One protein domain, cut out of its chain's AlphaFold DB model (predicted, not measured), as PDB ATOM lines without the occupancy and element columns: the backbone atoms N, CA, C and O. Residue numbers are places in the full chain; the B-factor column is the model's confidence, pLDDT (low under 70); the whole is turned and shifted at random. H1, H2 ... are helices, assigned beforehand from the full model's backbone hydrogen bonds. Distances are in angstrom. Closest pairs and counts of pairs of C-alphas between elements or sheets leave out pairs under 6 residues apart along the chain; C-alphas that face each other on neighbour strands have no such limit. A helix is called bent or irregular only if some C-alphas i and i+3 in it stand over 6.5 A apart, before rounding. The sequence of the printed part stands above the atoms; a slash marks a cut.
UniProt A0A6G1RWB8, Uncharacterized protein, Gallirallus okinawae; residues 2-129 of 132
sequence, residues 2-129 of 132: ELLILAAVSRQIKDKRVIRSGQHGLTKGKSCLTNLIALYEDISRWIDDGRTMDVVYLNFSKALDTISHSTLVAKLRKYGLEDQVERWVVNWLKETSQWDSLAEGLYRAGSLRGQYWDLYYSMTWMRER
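This is residues 2 to 129 of the 132 residues of an uncharacterized protein of Gallirallus okinawae (UniProt A0A6G1RWB8). A loose, open assembly of helices is built along one long helix, H5: H1 and H4 pack on its first part, and at its other end H6 folds back from it in a V, with residues 119 to 129 sticking out free. H2 lies far from the rest on two long links and packs on no other helix; this arm makes much of the length, and its tip, residues 44 to 50, sticks out, while the short H3 sits just before H4. The printed part has 128 residues with six named helices, in the order H1, H2, H3, H4, H5, H6, and no named strand; the class is all helix. The whole is loose, with a radius of gyration of the C-alphas of 19.5 A, and elongated, spanning 62 by 36 by 23 A.

The longest helix is H5, residues 83 to 108. H4, residues 69 to 78, touches H5 at a shallow tilt of 13 degrees, opposite ways, and the two form a helical hairpin. Their closest C-alphas are those of His 69 and Leu 93, 6.8 A apart, and H5 touches H4 with residues 86 to 93 alone. H1, residues 2 to 15, touches H5 at a steep tilt of 40 degrees, opposite ways. The closest C-alphas of this pair are those of Ile 5 and Val 89, 6.8 A apart, and here H5 touches with residues 85 to 92 alone. H1 and H4 are apart. H6, residues 112 to 128, touches H5 at a steep tilt of 48 degrees, opposite ways, with the C-alphas of Tyr 107 and Gly 114 closest at 4.5 A. H5 touches H6 with residues 103 to 107 alone, and H6 touches H5 with residues 113 to 117 alone. H2, residues 32 to 48, touches no helix; it is apart from H1 and from H5, for instance. H3, residues 63 to 66, touches no helix either and is apart from H4, which follows it. In H1, H2, H4, H5 and H6 every O i to N i+4 pair is within hydrogen-bond range. H3 is too short for such a pair, and its one O i to N i+3 pair is not within range.

H5 measures 37.5 A from first to last C-alpha, from C-alpha 83 at (291.246, 210.923, 239.452) to C-alpha 108 at (299.902, 208.499, 275.826). H6 measures 24.5 A and ends with C-alpha 128 at (290.039, 189.566, 259.921). H4 measures 14.3 A. H1 measures 20.1 A and begins at C-alpha 2, at (286.631, 200.906, 252.682). H2 measures 24.3 A, and H3, four residues, measures 5.3 A. No helix is bent or irregular.

The two C-alphas farthest apart are those of Asp 49 and Ala 109, at 62.1 A, while those of the first and last printed residues, Glu 2 and Arg 129, are 15.9 A apart. The printed part runs from residue 2 to 129 with no cut. The links H1 to H2, with 16 residues, and H2 to H3, with 14 residues, are long; those from H3 to H4, H4 to H5 and H5 to H6 are tight. Residues 56 to 63, of which 63 belongs to H3, stand free. The mean pLDDT of the printed part is 79.1. The model's confidence is under 70 at residue 2, residues 63 to 65, residues 113 to 114 and residues 117 to 129, and the mean pLDDT of H6 is 58.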
ATOM      1  N   GLU A   2     285.441 201.677 253.079       64.88
ATOM      2  CA  GLU A   2     286.631 200.906 252.682       64.88
ATOM      3  C   GLU A   2     286.353 199.803 251.642       64.88
ATOM      4  O   GLU A   2     287.040 199.731 250.629       64.88
ATOM      5  N   LEU A   3     285.263 199.036 251.793       70.62
ATOM      6  CA  LEU A   3     284.844 198.032 250.801       70.62
ATOM      7  C   LEU A   3     284.534 198.622 249.412       70.62
ATOM      8  O   LEU A   3     284.777 197.967 248.400       70.62
ATOM      9  N   LEU A   4     284.025 199.858 249.343       74.94
ATOM     10  CA  LEU A   4     283.758 200.540 248.070       74.94
ATOM     11  C   LEU A   4     285.060 200.994 247.406       74.94
ATOM     12  O   LEU A   4     285.214 200.836 246.197       74.94
ATOM     13  N   ILE A   5     286.008 201.501 248.198       74.06
ATOM     14  CA  ILE A   5     287.342 201.888 247.724       74.06
ATOM     15  C   ILE A   5     288.095 200.649 247.229       74.06
ATOM     16  O   ILE A   5     288.599 200.648 246.109       74.06
ATOM     17  N   LEU A   6     288.092 199.562 248.004       76.00
ATOM     18  CA  LEU A   6     288.689 198.279 247.623       76.00
ATOM     19  C   LEU A   6     288.076 197.712 246.339       76.00
ATOM     20  O   LEU A   6     288.812 197.237 245.474       76.00
ATOM     21  N   ALA A   7     286.751 197.784 246.183       78.50
ATOM     22  CA  ALA A   7     286.071 197.339 244.970       78.50
ATOM     23  C   ALA A   7     286.444 198.198 243.749       78.50
ATOM     24  O   ALA A   7     286.749 197.650 242.685       78.50
ATOM     25  N   ALA A   8     286.471 199.527 243.897       79.12
ATOM     26  CA  ALA A   8     286.827 200.458 242.826       79.12
ATOM     27  C   ALA A   8     288.289 200.292 242.381       79.12
ATOM     28  O   ALA A   8     288.568 200.169 241.185       79.12
ATOM     29  N   VAL A   9     289.212 200.204 243.343       79.38
ATOM     30  CA  VAL A   9     290.641 199.977 243.096       79.38
ATOM     31  C   VAL A   9     290.867 198.598 242.472       79.38
ATOM     32  O   VAL A   9     291.543 198.501 241.448       79.38
ATOM     33  N   SER A  10     290.246 197.540 243.005       78.69
ATOM     34  CA  SER A  10     290.357 196.182 242.447       78.69
ATOM     35  C   SER A  10     289.858 196.091 241.008       78.69
ATOM     36  O   SER A  10     290.437 195.355 240.209       78.69
ATOM     37  N   ARG A  11     288.791 196.820 240.655       78.56
ATOM     38  CA  ARG A  11     288.282 196.867 239.279       78.56
ATOM     39  C   ARG A  11     289.332 197.453 238.333       78.56
ATOM     40  O   ARG A  11     289.749 196.779 237.400       78.56
ATOM     41  N   GLN A  12     289.839 198.645 238.636       78.75
ATOM     42  CA  GLN A  12     290.801 199.318 237.759       78.75
ATOM     43  C   GLN A  12     292.148 198.592 237.657       78.75
ATOM     44  O   GLN A  12     292.777 198.583 236.600       78.75
ATOM     45  N   ILE A  13     292.594 197.971 238.749       75.94
ATOM     46  CA  ILE A  13     293.823 197.176 238.790       75.94
ATOM     47  C   ILE A  13     293.723 195.935 237.881       75.94
ATOM     48  O   ILE A  13     294.712 195.565 237.239       75.94
ATOM     49  N   LYS A  14     292.538 195.315 237.782       74.38
ATOM     50  CA  LYS A  14     292.288 194.203 236.851       74.38
ATOM     51  C   LYS A  14     292.291 194.649 235.400       74.38
ATOM     52  O   LYS A  14     292.977 194.028 234.592       74.38
ATOM     53  N   ASP A  15     291.561 195.716 235.089       75.31
ATOM     54  CA  ASP A  15     291.396 196.197 233.711       75.31
ATOM     55  C   ASP A  15     292.750 196.547 233.074       75.31
ATOM     56  O   ASP A  15     292.970 196.349 231.881       75.31
ATOM     57  N   LYS A  16     293.704 196.982 233.901       74.56
ATOM     58  CA  LYS A  16     295.043 197.403 233.475       74.56
ATOM     59  C   LYS A  16     296.113 196.319 233.596       74.56
ATOM     60  O   LYS A  16     297.291 196.616 233.421       74.56
ATOM     61  N   ARG A  17     295.725 195.071 233.896       72.81
ATOM     62  CA  ARG A  17     296.624 193.902 234.006       72.81
ATOM     63  C   ARG A  17     297.831 194.128 234.927       72.81
ATOM     64  O   ARG A  17     298.911 193.591 234.694       72.81
ATOM     65  N   VAL A  18     297.651 194.912 235.991       77.81
ATOM     66  CA  VAL A  18     298.712 195.186 236.979       77.81
ATOM     67  C   VAL A  18     299.043 193.926 237.790       77.81
ATOM     68  O   VAL A  18     300.167 193.744 238.254       77.81
ATOM     69  N   ILE A  19     298.054 193.043 237.943       80.75
ATOM     70  CA  ILE A  19     298.129 191.810 238.725       80.75
ATOM     71  C   ILE A  19     298.718 190.686 237.878       80.75
ATOM     72  O   ILE A  19     298.204 190.362 236.806       80.75
ATOM     73  N   ARG A  20     299.782 190.060 238.384       83.94
ATOM     74  CA  ARG A  20     300.391 188.880 237.754       83.94
ATOM     75  C   ARG A  20     299.499 187.650 237.922       83.94
ATOM     76  O   ARG A  20     298.794 187.515 238.917       83.94
ATOM     77  N   SER A  21     299.592 186.705 236.989       84.00
ATOM     78  CA  SER A  21     298.809 185.459 237.010       84.00
ATOM     79  C   SER A  21     299.021 184.616 238.272       84.00
ATOM     80  O   SER A  21     298.083 183.947 238.687       84.00
ATOM     81  N   GLY A  22     300.190 184.680 238.916       85.88
ATOM     82  CA  GLY A  22     300.462 183.988 240.185       85.88
ATOM     83  C   GLY A  22     299.881 184.668 241.430       85.88
ATOM     84  O   GLY A  22     299.867 184.077 242.504       85.88
ATOM     85  N   GLN A  23     299.378 185.902 241.324       87.19
ATOM     86  CA  GLN A  23     298.824 186.611 242.474       87.19
ATOM     87  C   GLN A  23     297.413 186.103 242.792       87.19
ATOM     88  O   GLN A  23     296.544 186.042 241.915       87.19
ATOM     89  N   HIS A  24     297.212 185.727 244.054       87.94
ATOM     90  CA  HIS A  24     295.949 185.205 244.580       87.94
ATOM     91  C   HIS A  24     295.248 186.217 245.491       87.94
ATOM     92  O   HIS A  24     294.042 186.423 245.355       87.94
ATOM     93  N   GLY A  25     296.004 186.926 246.335       83.00
ATOM     94  CA  GLY A  25     295.486 188.040 247.126       83.00
ATOM     95  C   GLY A  25     294.856 189.130 246.250       83.00
ATOM     96  O   GLY A  25     295.360 189.454 245.169       83.00
ATOM     97  N   LEU A  26     293.728 189.684 246.708       74.69
ATOM     98  CA  LEU A  26     292.949 190.732 246.023       74.69
ATOM     99  C   LEU A  26     292.466 190.362 244.603       74.69
ATOM    100  O   LEU A  26     292.087 191.232 243.818       74.69
ATOM    101  N   THR A  27     292.432 189.069 244.261       80.38
ATOM    102  CA  THR A  27     291.991 188.594 242.944       80.38
ATOM    103  C   THR A  27     290.686 187.812 243.063       80.38
ATOM    104  O   THR A  27     290.617 186.765 243.696       80.38
ATOM    105  N   LYS A  28     289.614 188.310 242.430       79.00
ATOM    106  CA  LYS A  28     288.305 187.621 242.430       79.00
ATOM    107  C   LYS A  28     288.442 186.213 241.848       79.00
ATOM    108  O   LYS A  28     289.037 186.057 240.787       79.00
ATOM    109  N   GLY A  29     287.812 185.241 242.504       83.81
ATOM    110  CA  GLY A  29     287.834 183.840 242.080       83.81
ATOM    111  C   GLY A  29     289.099 183.089 242.497       83.81
ATOM    112  O   GLY A  29     289.236 181.925 242.148       83.81
ATOM    113  N   LYS A  30     289.999 183.734 243.248       87.31
ATOM    114  CA  LYS A  30     291.172 183.109 243.850       87.31
ATOM    115  C   LYS A  30     291.085 183.178 245.370       87.31
ATOM    116  O   LYS A  30     290.581 184.147 245.931       87.31
ATOM    117  N   SER A  31     291.563 182.128 246.015       89.00
ATOM    118  CA  SER A  31     291.593 181.935 247.463       89.00
ATOM    119  C   SER A  31     292.946 181.377 247.918       89.00
ATOM    120  O   SER A  31     293.790 180.999 247.100       89.00
ATOM    121  N   CYS A  32     293.135 181.282 249.235       87.81
ATOM    122  CA  CYS A  32     294.338 180.725 249.853       87.81
ATOM    123  C   CYS A  32     294.483 179.258 249.461       87.81
ATOM    124  O   CYS A  32     295.565 178.817 249.093       87.81
ATOM    125  N   LEU A  33     293.359 178.537 249.422       91.75
ATOM    126  CA  LEU A  33     293.324 177.156 248.965       91.75
ATOM    127  C   LEU A  33     293.817 177.033 247.521       91.75
ATOM    128  O   LEU A  33     294.691 176.223 247.250       91.75
ATOM    129  N   THR A  34     293.314 177.861 246.598       92.69
ATOM    130  CA  THR A  34     293.778 177.807 245.199       92.69
ATOM    131  C   THR A  34     295.245 178.216 245.053       92.69
ATOM    132  O   THR A  34     295.935 177.668 244.203       92.69
ATOM    133  N   ASN A  35     295.737 179.122 245.910       91.94
ATOM    134  CA  ASN A  35     297.151 179.498 245.945       91.94
ATOM    135  C   ASN A  35     298.025 178.318 246.379       91.94
ATOM    136  O   ASN A  35     299.046 178.033 245.761       91.94
ATOM    137  N   LEU A  36     297.591 177.611 247.424       92.81
ATOM    138  CA  LEU A  36     298.278 176.434 247.933       92.81
ATOM    139  C   LEU A  36     298.282 175.303 246.899       92.81
ATOM    140  O   LEU A  36     299.326 174.704 246.671       92.81
ATOM    141  N   ILE A  37     297.147 175.052 246.239       94.88
ATOM    142  CA  ILE A  37     297.049 174.060 245.158       94.88
ATOM    143  C   ILE A  37     298.026 174.404 244.027       94.88
ATOM    144  O   ILE A  37     298.822 173.552 243.652       94.88
ATOM    145  N   ALA A  38     298.031 175.651 243.544       93.62
ATOM    146  CA  ALA A  38     298.939 176.078 242.478       93.62
ATOM    147  C   ALA A  38     300.420 175.898 242.862       93.62
ATOM    148  O   ALA A  38     301.219 175.434 242.051       93.62
ATOM    149  N   LEU A  39     300.778 176.209 244.115       92.94
ATOM    150  CA  LEU A  39     302.127 175.982 244.631       92.94
ATOM    151  C   LEU A  39     302.496 174.491 244.637       92.94
ATOM    152  O   LEU A  39     303.595 174.138 244.215       92.94
ATOM    153  N   TYR A  40     301.599 173.616 245.099       94.06
ATOM    154  CA  TYR A  40     301.844 172.171 245.098       94.06
ATOM    155  C   TYR A  40     301.962 171.606 243.684       94.06
ATOM    156  O   TYR A  40     302.839 170.785 243.443       94.06
ATOM    157  N   GLU A  41     301.141 172.064 242.740       95.06
ATOM    158  CA  GLU A  41     301.251 171.668 241.334       95.06
ATOM    159  C   GLU A  41     302.597 172.076 240.725       95.06
ATOM    160  O   GLU A  41     303.186 171.305 239.967       95.06
ATOM    161  N   ASP A  42     303.095 173.275 241.050       92.94
ATOM    162  CA  ASP A  42     304.431 173.707 240.636       92.94
ATOM    163  C   ASP A  42     305.503 172.797 241.252       92.94
ATOM    164  O   ASP A  42     306.337 172.270 240.517       92.94
ATOM    165  N   ILE A  43     305.451 172.553 242.567       94.19
ATOM    166  CA  ILE A  43     306.392 171.668 243.277       94.19
ATOM    167  C   ILE A  43     306.409 170.267 242.660       94.19
ATOM    168  O   ILE A  43     307.483 169.754 242.353       94.19
ATOM    169  N   SER A  44     305.239 169.660 242.444       95.56
ATOM    170  CA  SER A  44     305.124 168.331 241.840       95.56
ATOM    171  C   SER A  44     305.771 168.284 240.459       95.56
ATOM    172  O   SER A  44     306.576 167.394 240.211       95.56
ATOM    173  N   ARG A  45     305.534 169.289 239.603       95.88
ATOM    174  CA  ARG A  45     306.185 169.376 238.285       95.88
ATOM    175  C   ARG A  45     307.710 169.464 238.380       95.88
ATOM    176  O   ARG A  45     308.409 168.848 237.583       95.88
ATOM    177  N   TRP A  46     308.251 170.222 239.337       95.69
ATOM    178  CA  TRP A  46     309.706 170.284 239.540       95.69
ATOM    179  C   TRP A  46     310.286 168.942 240.000       95.69
ATOM    180  O   TRP A  46     311.345 168.551 239.508       95.69
ATOM    181  N   ILE A  47     309.582 168.237 240.889       94.25
ATOM    182  CA  ILE A  47     309.975 166.909 241.375       94.25
ATOM    183  C   ILE A  47     309.947 165.881 240.241       94.25
ATOM    184  O   ILE A  47     310.917 165.141 240.084       94.25
ATOM    185  N   ASP A  48     308.881 165.861 239.438       96.50
ATOM    186  CA  ASP A  48     308.726 164.934 238.309       96.50
ATOM    187  C   ASP A  48     309.838 165.121 237.264       96.50
ATOM    188  O   ASP A  48     310.346 164.150 236.703       96.50
ATOM    189  N   ASP A  49     310.288 166.363 237.067       96.69
ATOM    190  CA  ASP A  49     311.414 166.697 236.190       96.69
ATOM    191  C   ASP A  49     312.794 166.390 236.816       96.69
ATOM    192  O   ASP A  49     313.830 166.672 236.208       96.69
ATOM    193  N   GLY A  50     312.844 165.852 238.041       95.88
ATOM    194  CA  GLY A  50     314.082 165.533 238.761       95.88
ATOM    195  C   GLY A  50     314.883 166.763 239.198       95.88
ATOM    196  O   GLY A  50     316.096 166.679 239.393       95.88
ATOM    197  N   ARG A  51     314.232 167.926 239.317       95.06
ATOM    198  CA  ARG A  51     314.878 169.209 239.618       95.06
ATOM    199  C   ARG A  51     314.770 169.540 241.104       95.06
ATOM    200  O   ARG A  51     313.747 169.314 241.742       95.06
ATOM    201  N   THR A  52     315.828 170.127 241.657       90.94
ATOM    202  CA  THR A  52     315.836 170.637 243.033       90.94
ATOM    203  C   THR A  52     315.143 171.994 243.109       90.94
ATOM    204  O   THR A  52     315.334 172.839 242.232       90.94
ATOM    205  N   MET A  53     314.381 172.223 244.176       89.00
ATOM    206  CA  MET A  53     313.614 173.447 244.399       89.00
ATOM    207  C   MET A  53     313.714 173.885 245.861       89.00
ATOM    208  O   MET A  53     313.581 173.059 246.760       89.00
ATOM    209  N   ASP A  54     313.835 175.196 246.068       91.31
ATOM    210  CA  ASP A  54     313.711 175.854 247.368       91.31
ATOM    211  C   ASP A  54     312.509 176.808 247.365       91.31
ATOM    212  O   ASP A  54     312.229 177.478 246.365       91.31
ATOM    213  N   VAL A  55     311.799 176.898 248.494       89.75
ATOM    214  CA  VAL A  55     310.653 177.807 248.662       89.75
ATOM    215  C   VAL A  55     310.993 178.866 249.696       89.75
ATOM    216  O   VAL A  55     311.312 178.547 250.841       89.75
ATOM    217  N   VAL A  56     310.863 180.138 249.319       92.00
ATOM    218  CA  VAL A  56     311.047 181.270 250.234       92.00
ATOM    219  C   VAL A  56     309.694 181.895 250.555       92.00
ATOM    220  O   VAL A  56     309.050 182.489 249.691       92.00
ATOM    221  N   TYR A  57     309.285 181.800 251.819       87.44
ATOM    222  CA  TYR A  57     308.095 182.476 252.329       87.44
ATOM    223  C   TYR A  57     308.468 183.841 252.905       87.44
ATOM    224  O   TYR A  57     309.272 183.938 253.831       87.44
ATOM    225  N   LEU A  58     307.859 184.901 252.372       88.75
ATOM    226  CA  LEU A  58     308.018 186.269 252.863       88.75
ATOM    227  C   LEU A  58     306.698 186.748 253.459       88.75
ATOM    228  O   LEU A  58     305.654 186.663 252.815       88.75
ATOM    229  N   ASN A  59     306.752 187.293 254.671       83.75
ATOM    230  CA  ASN A  59     305.607 187.919 255.318       83.75
ATOM    231  C   ASN A  59     305.968 189.349 255.722       83.75
ATOM    232  O   ASN A  59     306.909 189.567 256.483       83.75
ATOM    233  N   PHE A  60     305.206 190.320 255.225       74.81
ATOM    234  CA  PHE A  60     305.345 191.717 255.620       74.81
ATOM    235  C   PHE A  60     304.366 192.005 256.760       74.81
ATOM    236  O   PHE A  60     303.149 192.085 256.553       74.81
ATOM    237  N   SER A  61     304.887 192.171 257.977       76.75
ATOM    238  CA  SER A  61     304.078 192.673 259.087       76.75
ATOM    239  C   SER A  61     303.555 194.063 258.726       76.75
ATOM    240  O   SER A  61     304.294 194.890 258.199       76.75
ATOM    241  N   LYS A  62     302.257 194.305 258.958       71.00
ATOM    242  CA  LYS A  62     301.643 195.629 258.756       71.00
ATOM    243  C   LYS A  62     302.006 196.281 257.407       71.00
ATOM    244  O   LYS A  62     302.336 197.461 257.337       71.00
ATOM    245  N   ALA A  63     301.989 195.494 256.328       68.81
ATOM    246  CA  ALA A  63     302.484 195.930 255.021       68.81
ATOM    247  C   ALA A  63     301.834 197.232 254.526       68.81
ATOM    248  O   ALA A  63     302.516 198.065 253.945       68.81
ATOM    249  N   LEU A  64     300.531 197.414 254.769       63.47
ATOM    250  CA  LEU A  64     299.810 198.626 254.376       63.47
ATOM    251  C   LEU A  64     300.129 199.814 255.291       63.47
ATOM    252  O   LEU A  64     300.310 200.911 254.780       63.47
ATOM    253  N   ASP A  65     300.307 199.576 256.591       67.75
ATOM    254  CA  ASP A  65     300.655 200.613 257.574       67.75
ATOM    255  C   ASP A  65     302.111 201.096 257.408       67.75
ATOM    256  O   ASP A  65     302.456 202.218 257.762       67.75
ATOM    257  N   THR A  66     302.985 200.249 256.850       71.12
ATOM    258  CA  THR A  66     304.407 200.574 256.627       71.12
ATOM    259  C   THR A  66     304.634 201.326 255.311       71.12
ATOM    260  O   THR A  66     305.637 202.023 255.144       71.12
ATOM    261  N   ILE A  67     303.725 201.200 254.340       76.50
ATOM    262  CA  ILE A  67     303.846 201.900 253.058       76.50
ATOM    263  C   ILE A  67     303.455 203.364 253.256       76.50
ATOM    264  O   ILE A  67     302.332 203.674 253.642       76.50
ATOM    265  N   SER A  68     304.349 204.292 252.902       84.50
ATOM    266  CA  SER A  68     304.005 205.711 252.973       84.50
ATOM    267  C   SER A  68     302.841 206.047 252.035       84.50
ATOM    268  O   SER A  68     302.792 205.608 250.880       84.50
ATOM    269  N   HIS A  69     301.918 206.885 252.514       83.88
ATOM    270  CA  HIS A  69     300.722 207.275 251.760       83.88
ATOM    271  C   HIS A  69     301.073 207.902 250.404       83.88
ATOM    272  O   HIS A  69     300.430 207.618 249.395       83.88
ATOM    273  N   SER A  70     302.152 208.690 250.346       85.19
ATOM    274  CA  SER A  70     302.660 209.275 249.103       85.19
ATOM    275  C   SER A  70     303.147 208.219 248.107       85.19
ATOM    276  O   SER A  70     302.848 208.323 246.917       85.19
ATOM    277  N   THR A  71     303.838 207.175 248.575       87.44
ATOM    278  CA  THR A  71     304.313 206.074 247.722       87.44
ATOM    279  C   THR A  71     303.148 205.259 247.176       87.44
ATOM    280  O   THR A  71     303.147 204.907 245.993       87.44
ATOM    281  N   LEU A  72     302.145 204.972 248.012       83.19
ATOM    282  CA  LEU A  72     300.947 204.246 247.594       83.19
ATOM    283  C   LEU A  72     300.201 205.009 246.493       83.19
ATOM    284  O   LEU A  72     299.950 204.453 245.424       83.19
ATOM    285  N   VAL A  73     299.927 206.297 246.711       84.38
ATOM    286  CA  VAL A  73     299.235 207.156 245.737       84.38
ATOM    287  C   VAL A  73     300.044 207.299 244.446       84.38
ATOM    288  O   VAL A  73     299.488 207.156 243.360       84.38
ATOM    289  N   ALA A  74     301.364 207.496 244.529       88.06
ATOM    290  CA  ALA A  74     302.227 207.588 243.350       88.06
ATOM    291  C   ALA A  74     302.229 206.291 242.521       88.06
ATOM    292  O   ALA A  74     302.159 206.342 241.290       88.06
ATOM    293  N   LYS A  75     302.260 205.120 243.174       85.25
ATOM    294  CA  LYS A  75     302.138 203.832 242.479       85.25
ATOM    295  C   LYS A  75     300.773 203.686 241.812       85.25
ATOM    296  O   LYS A  75     300.721 203.295 240.651       85.25
ATOM    297  N   LEU A  76     299.689 204.021 242.507       80.88
ATOM    298  CA  LEU A  76     298.337 203.942 241.950       80.88
ATOM    299  C   LEU A  76     298.168 204.870 240.732       80.88
ATOM    300  O   LEU A  76     297.673 204.422 239.698       80.88
ATOM    301  N   ARG A  77     298.681 206.105 240.802       85.12
ATOM    302  CA  ARG A  77     298.748 207.045 239.667       85.12
ATOM    303  C   ARG A  77     299.518 206.486 238.480       85.12
ATOM    304  O   ARG A  77     299.061 206.590 237.348       85.12
ATOM    305  N   LYS A  78     300.670 205.850 238.723       85.19
ATOM    306  CA  LYS A  78     301.461 205.203 237.662       85.19
ATOM    307  C   LYS A  78     300.671 204.101 236.951       85.19
ATOM    308  O   LYS A  78     300.819 203.922 235.748       85.19
ATOM    309  N   TYR A  79     299.811 203.391 237.677       79.44
ATOM    310  CA  TYR A  79     298.873 202.423 237.109       79.44
ATOM    311  C   TYR A  79     297.576 203.079 236.598       79.44
ATOM    312  O   TYR A  79     296.559 202.413 236.413       79.44
ATOM    313  N   GLY A  80     297.593 204.391 236.363       78.00
ATOM    314  CA  GLY A  80     296.553 205.159 235.688       78.00
ATOM    315  C   GLY A  80     295.245 205.287 236.457       78.00
ATOM    316  O   GLY A  80     294.210 205.374 235.800       78.00
ATOM    317  N   LEU A  81     295.245 205.155 237.793       80.94
ATOM    318  CA  LEU A  81     294.016 205.245 238.596       80.94
ATOM    319  C   LEU A  81     293.187 206.471 238.184       80.94
ATOM    320  O   LEU A  81     293.751 207.543 237.998       80.94
ATOM    321  N   GLU A  82     291.870 206.320 238.046       82.62
ATOM    322  CA  GLU A  82     291.014 207.471 237.729       82.62
ATOM    323  C   GLU A  82     291.069 208.507 238.865       82.62
ATOM    324  O   GLU A  82     290.990 208.144 240.043       82.62
ATOM    325  N   ASP A  83     291.107 209.795 238.515       84.12
ATOM    326  CA  ASP A  83     291.246 210.923 239.452       84.12
ATOM    327  C   ASP A  83     290.214 210.925 240.593       84.12
ATOM    328  O   ASP A  83     290.458 211.438 241.689       84.12
ATOM    329  N   GLN A  84     289.015 210.384 240.355       84.38
ATOM    330  CA  GLN A  84     287.984 210.270 241.386       84.38
ATOM    331  C   GLN A  84     288.319 209.187 242.418       84.38
ATOM    332  O   GLN A  84     288.208 209.434 243.618       84.38
ATOM    333  N   VAL A  85     288.767 208.013 241.964       82.25
ATOM    334  CA  VAL A  85     289.172 206.915 242.854       82.25
ATOM    335  C   VAL A  85     290.438 207.300 243.607       82.25
ATOM    336  O   VAL A  85     290.551 207.021 244.797       82.25
ATOM    337  N   GLU A  86     291.355 208.015 242.958       84.94
ATOM    338  CA  GLU A  86     292.543 208.538 243.621       84.94
ATOM    339  C   GLU A  86     292.178 209.495 244.762       84.94
ATOM    340  O   GLU A  86     292.662 209.328 245.880       84.94
ATOM    341  N   ARG A  87     291.273 210.454 244.521       86.69
ATOM    342  CA  ARG A  87     290.790 211.365 245.570       86.69
ATOM    343  C   ARG A  87     290.150 210.620 246.733       86.69
ATOM    344  O   ARG A  87     290.388 210.990 247.880       86.69
ATOM    345  N   TRP A  88     289.377 209.570 246.462       85.50
ATOM    346  CA  TRP A  88     288.798 208.734 247.515       85.50
ATOM    347  C   TRP A  88     289.867 208.012 248.332       85.50
ATOM    348  O   TRP A  88     289.800 208.039 249.557       85.50
ATOM    349  N   VAL A  89     290.878 207.431 247.677       83.56
ATOM    350  CA  VAL A  89     292.004 206.772 248.358       83.56
ATOM    351  C   VAL A  89     292.779 207.776 249.209       83.56
ATOM    352  O   VAL A  89     293.036 207.511 250.377       83.56
ATOM    353  N   VAL A  90     293.111 208.950 248.666       86.88
ATOM    354  CA  VAL A  90     293.821 210.006 249.403       86.88
ATOM    355  C   VAL A  90     293.020 210.475 250.616       86.88
ATOM    356  O   VAL A  90     293.600 210.673 251.682       86.88
ATOM    357  N   ASN A  91     291.709 210.672 250.472       85.75
ATOM    358  CA  ASN A  91     290.873 211.124 251.578       85.75
ATOM    359  C   ASN A  91     290.747 210.055 252.669       85.75
ATOM    360  O   ASN A  91     290.924 210.361 253.842       85.75
ATOM    361  N   TRP A  92     290.548 208.797 252.270       82.81
ATOM    362  CA  TRP A  92     290.518 207.666 253.194       82.81
ATOM    363  C   TRP A  92     291.831 207.532 253.972       82.81
ATOM    364  O   TRP A  92     291.811 207.469 255.192       82.81
ATOM    365  N   LEU A  93     292.978 207.610 253.290       80.56
ATOM    366  CA  LEU A  93     294.292 207.559 253.937       80.56
ATOM    367  C   LEU A  93     294.494 208.691 254.961       80.56
ATOM    368  O   LEU A  93     295.113 208.481 256.000       80.56
ATOM    369  N   LYS A  94     293.980 209.899 254.691       82.25
ATOM    370  CA  LYS A  94     294.052 211.023 255.642       82.25
ATOM    371  C   LYS A  94     293.198 210.789 256.883       82.25
ATOM    372  O   LYS A  94     293.651 211.096 257.983       82.25
ATOM    373  N   GLU A  95     291.985 210.271 256.701       78.12
ATOM    374  CA  GLU A  95     291.093 209.920 257.807       78.12
ATOM    375  C   GLU A  95     291.749 208.859 258.699       78.12
ATOM    376  O   GLU A  95     291.800 209.044 259.913       78.12
ATOM    377  N   THR A  96     292.352 207.816 258.117       71.69
ATOM    378  CA  THR A  96     293.062 206.771 258.876       71.69
ATOM    379  C   THR A  96     294.211 207.347 259.713       71.69
ATOM    380  O   THR A  96     294.245 207.132 260.921       71.69
ATOM    381  N   SER A  97     295.081 208.187 259.134       75.06
ATOM    382  CA  SER A  97     296.176 208.823 259.893       75.06
ATOM    383  C   SER A  97     295.700 209.732 261.028       75.06
ATOM    384  O   SER A  97     296.391 209.880 262.040       75.06
ATOM    385  N   GLN A  98     294.545 210.382 260.860       76.19
ATOM    386  CA  GLN A  98     293.958 211.209 261.910       76.19
ATOM    387  C   GLN A  98     293.504 210.348 263.092       76.19
ATOM    388  O   GLN A  98     293.771 210.712 264.239       76.19
ATOM    389  N   TRP A  99     292.858 209.211 262.822       72.38
ATOM    390  CA  TRP A  99     292.451 208.263 263.859       72.38
ATOM    391  C   TRP A  99     293.648 207.655 264.584       72.38
ATOM    392  O   TRP A  99     293.630 207.618 265.812       72.38
ATOM    393  N   ASP A 100     294.707 207.285 263.859       71.81
ATOM    394  CA  ASP A 100     295.943 206.762 264.454       71.81
ATOM    395  C   ASP A 100     296.576 207.783 265.412       71.81
ATOM    396  O   ASP A 100     296.896 207.472 266.558       71.81
ATOM    397  N   SER A 101     296.665 209.045 264.981       76.88
ATOM    398  CA  SER A 101     297.212 210.136 265.799       76.88
ATOM    399  C   SER A 101     296.361 210.416 267.046       76.88
ATOM    400  O   SER A 101     296.892 210.712 268.119       76.88
ATOM    401  N   LEU A 102     295.033 210.326 266.921       75.94
ATOM    402  CA  LEU A 102     294.099 210.514 268.033       75.94
ATOM    403  C   LEU A 102     294.196 209.361 269.042       75.94
ATOM    404  O   LEU A 102     294.222 209.599 270.251       75.94
ATOM    405  N   ALA A 103     294.263 208.123 268.549       72.75
ATOM    406  CA  ALA A 103     294.412 206.925 269.364       72.75
ATOM    407  C   ALA A 103     295.731 206.956 270.139       72.75
ATOM    408  O   ALA A 103     295.733 206.766 271.356       72.75
ATOM    409  N   GLU A 104     296.833 207.310 269.475       74.56
ATOM    410  CA  GLU A 104     298.136 207.412 270.121       74.56
ATOM    411  C   GLU A 104     298.175 208.539 271.166       74.56
ATOM    412  O   GLU A 104     298.736 208.369 272.251       74.56
ATOM    413  N   GLY A 105     297.505 209.667 270.904       78.06
ATOM    414  CA  GLY A 105     297.318 210.732 271.891       78.06
ATOM    415  C   GLY A 105     296.547 210.275 273.136       78.06
ATOM    416  O   GLY A 105     296.962 210.560 274.260       78.06
ATOM    417  N   LEU A 106     295.455 209.522 272.960       75.69
ATOM    418  CA  LEU A 106     294.660 208.967 274.065       75.69
ATOM    419  C   LEU A 106     295.417 207.891 274.852       75.69
ATOM    420  O   LEU A 106     295.287 207.831 276.077       75.69
ATOM    421  N   TYR A 107     296.211 207.069 274.165       74.94
ATOM    422  CA  TYR A 107     297.084 206.076 274.781       74.94
ATOM    423  C   TYR A 107     298.157 206.745 275.646       74.94
ATOM    424  O   TYR A 107     298.278 206.439 276.832       74.94
ATOM    425  N   ARG A 108     298.880 207.729 275.091       76.19
ATOM    426  CA  ARG A 108     299.902 208.499 275.826       76.19
ATOM    427  C   ARG A 108     299.324 209.251 277.022       76.19
ATOM    428  O   ARG A 108     300.009 209.409 278.026       76.19
ATOM    429  N   ALA A 109     298.068 209.684 276.937       83.12
ATOM    430  CA  ALA A 109     297.357 210.322 278.042       83.12
ATOM    431  C   ALA A 109     296.881 209.338 279.133       83.12
ATOM    432  O   ALA A 109     296.241 209.767 280.092       83.12
ATOM    433  N   GLY A 110     297.141 208.031 279.003       79.25
ATOM    434  CA  GLY A 110     296.706 207.018 279.970       79.25
ATOM    435  C   GLY A 110     295.187 206.828 280.018       79.25
ATOM    436  O   GLY A 110     294.649 206.364 281.021       79.25
ATOM    437  N   SER A 111     294.467 207.213 278.960       80.56
ATOM    438  CA  SER A 111     293.010 207.117 278.927       80.56
ATOM    439  C   SER A 111     292.556 205.655 278.893       80.56
ATOM    440  O   SER A 111     292.970 204.895 278.014       80.56
ATOM    441  N   LEU A 112     291.602 205.288 279.760       72.50
ATOM    442  CA  LEU A 112     290.854 204.019 279.679       72.50
ATOM    443  C   LEU A 112     290.266 203.788 278.279       72.50
ATOM    444  O   LEU A 112     290.194 202.658 277.805       72.50
ATOM    445  N   ARG A 113     289.885 204.872 277.589       69.31
ATOM    446  CA  ARG A 113     289.383 204.815 276.215       69.31
ATOM    447  C   ARG A 113     290.486 204.417 275.232       69.31
ATOM    448  O   ARG A 113     290.213 203.618 274.349       69.31
ATOM    449  N   GLY A 114     291.708 204.927 275.398       67.62
ATOM    450  CA  GLY A 114     292.868 204.557 274.576       67.62
ATOM    451  C   GLY A 114     293.269 203.091 274.764       67.62
ATOM    452  O   GLY A 114     293.423 202.367 273.787       67.62
ATOM    453  N   GLN A 115     293.320 202.616 276.013       70.25
ATOM    454  CA  GLN A 115     293.612 201.208 276.323       70.25
ATOM    455  C   GLN A 115     292.548 200.246 275.767       70.25
ATOM    456  O   GLN A 115     292.870 199.167 275.274       70.25
ATOM    457  N   TYR A 116     291.272 200.644 275.813       73.44
ATOM    458  CA  TYR A 116     290.176 199.870 275.230       73.44
ATOM    459  C   TYR A 116     290.239 199.837 273.694       73.44
ATOM    460  O   TYR A 116     289.982 198.795 273.095       73.44
ATOM    461  N   TRP A 117     290.608 200.953 273.056       67.81
ATOM    462  CA  TRP A 117     290.771 201.037 271.602       67.81
ATOM    463  C   TRP A 117     291.894 200.131 271.077       67.81
ATOM    464  O   TRP A 117     291.676 199.456 270.074       67.81
ATOM    465  N   ASP A 118     293.033 200.033 271.771       63.72
ATOM    466  CA  ASP A 118     294.130 199.118 271.402       63.72
ATOM    467  C   ASP A 118     293.720 197.640 271.464       63.72
ATOM    468  O   ASP A 118     294.056 196.847 270.577       63.72
ATOM    469  N   LEU A 119     292.961 197.263 272.498       64.88
ATOM    470  CA  LEU A 119     292.389 195.923 272.646       64.88
ATOM    471  C   LEU A 119     291.359 195.637 271.550       64.88
ATOM    472  O   LEU A 119     291.407 194.579 270.925       64.88
ATOM    473  N   TYR A 120     290.467 196.590 271.276       68.25
ATOM    474  CA  TYR A 120     289.452 196.456 270.236       68.25
ATOM    475  C   TYR A 120     290.080 196.297 268.849       68.25
ATOM    476  O   TYR A 120     289.716 195.353 268.142       68.25
ATOM    477  N   TYR A 121     291.056 197.142 268.490       61.91
ATOM    478  CA  TYR A 121     291.796 197.023 267.233       61.91
ATOM    479  C   TYR A 121     292.555 195.705 267.174       61.91
ATOM    480  O   TYR A 121     292.385 194.964 266.221       61.91
ATOM    481  N   SER A 122     293.315 195.331 268.204       55.81
ATOM    482  CA  SER A 122     294.055 194.059 268.199       55.81
ATOM    483  C   SER A 122     293.134 192.844 268.014       55.81
ATOM    484  O   SER A 122     293.480 191.907 267.297       55.81
ATOM    485  N   MET A 123     291.936 192.863 268.607       46.91
ATOM    486  CA  MET A 123     290.956 191.777 268.497       46.91
ATOM    487  C   MET A 123     290.220 191.746 267.149       46.91
ATOM    488  O   MET A 123     290.005 190.662 266.605       46.91
ATOM    489  N   THR A 124     289.846 192.900 266.585       52.31
ATOM    490  CA  THR A 124     289.253 192.973 265.234       52.31
ATOM    491  C   THR A 124     290.281 192.613 264.163       52.31
ATOM    492  O   THR A 124     290.008 191.798 263.285       52.31
ATOM    493  N   TRP A 125     291.514 193.086 264.320       48.66
ATOM    494  CA  TRP A 125     292.628 192.830 263.410       48.66
ATOM    495  C   TRP A 125     293.102 191.367 263.435       48.66
ATOM    496  O   TRP A 125     293.492 190.830 262.397       48.66
ATOM    497  N   MET A 126     293.023 190.672 264.581       35.28
ATOM    498  CA  MET A 126     293.262 189.220 264.647       35.28
ATOM    499  C   MET A 126     292.136 188.393 264.012       35.28
ATOM    500  O   MET A 126     292.402 187.319 263.478       35.28
ATOM    501  N   ARG A 127     290.884 188.869 264.040       35.66
ATOM    502  CA  ARG A 127     289.731 188.137 263.491       35.66
ATOM    503  C   ARG A 127     289.623 188.246 261.964       35.66
ATOM    504  O   ARG A 127     289.081 187.343 261.336       35.66
ATOM    505  N   GLU A 128     290.160 189.304 261.364       38.44
ATOM    506  CA  GLU A 128     290.039 189.566 259.921       38.44
ATOM    507  C   GLU A 128     291.200 189.023 259.074       38.44
ATOM    508  O   GLU A 128     291.119 189.001 257.843       38.44
ATOM    509  N   ARG A 129     292.266 188.497 259.690       43.28
ATOM    510  CA  ARG A 129     293.388 187.896 258.954       43.28
ATOM    511  C   ARG A 129     293.213 186.400 258.708       43.28
ATOM    512  O   ARG A 129     293.977 185.575 259.195       43.28
TER     513      ARG A 129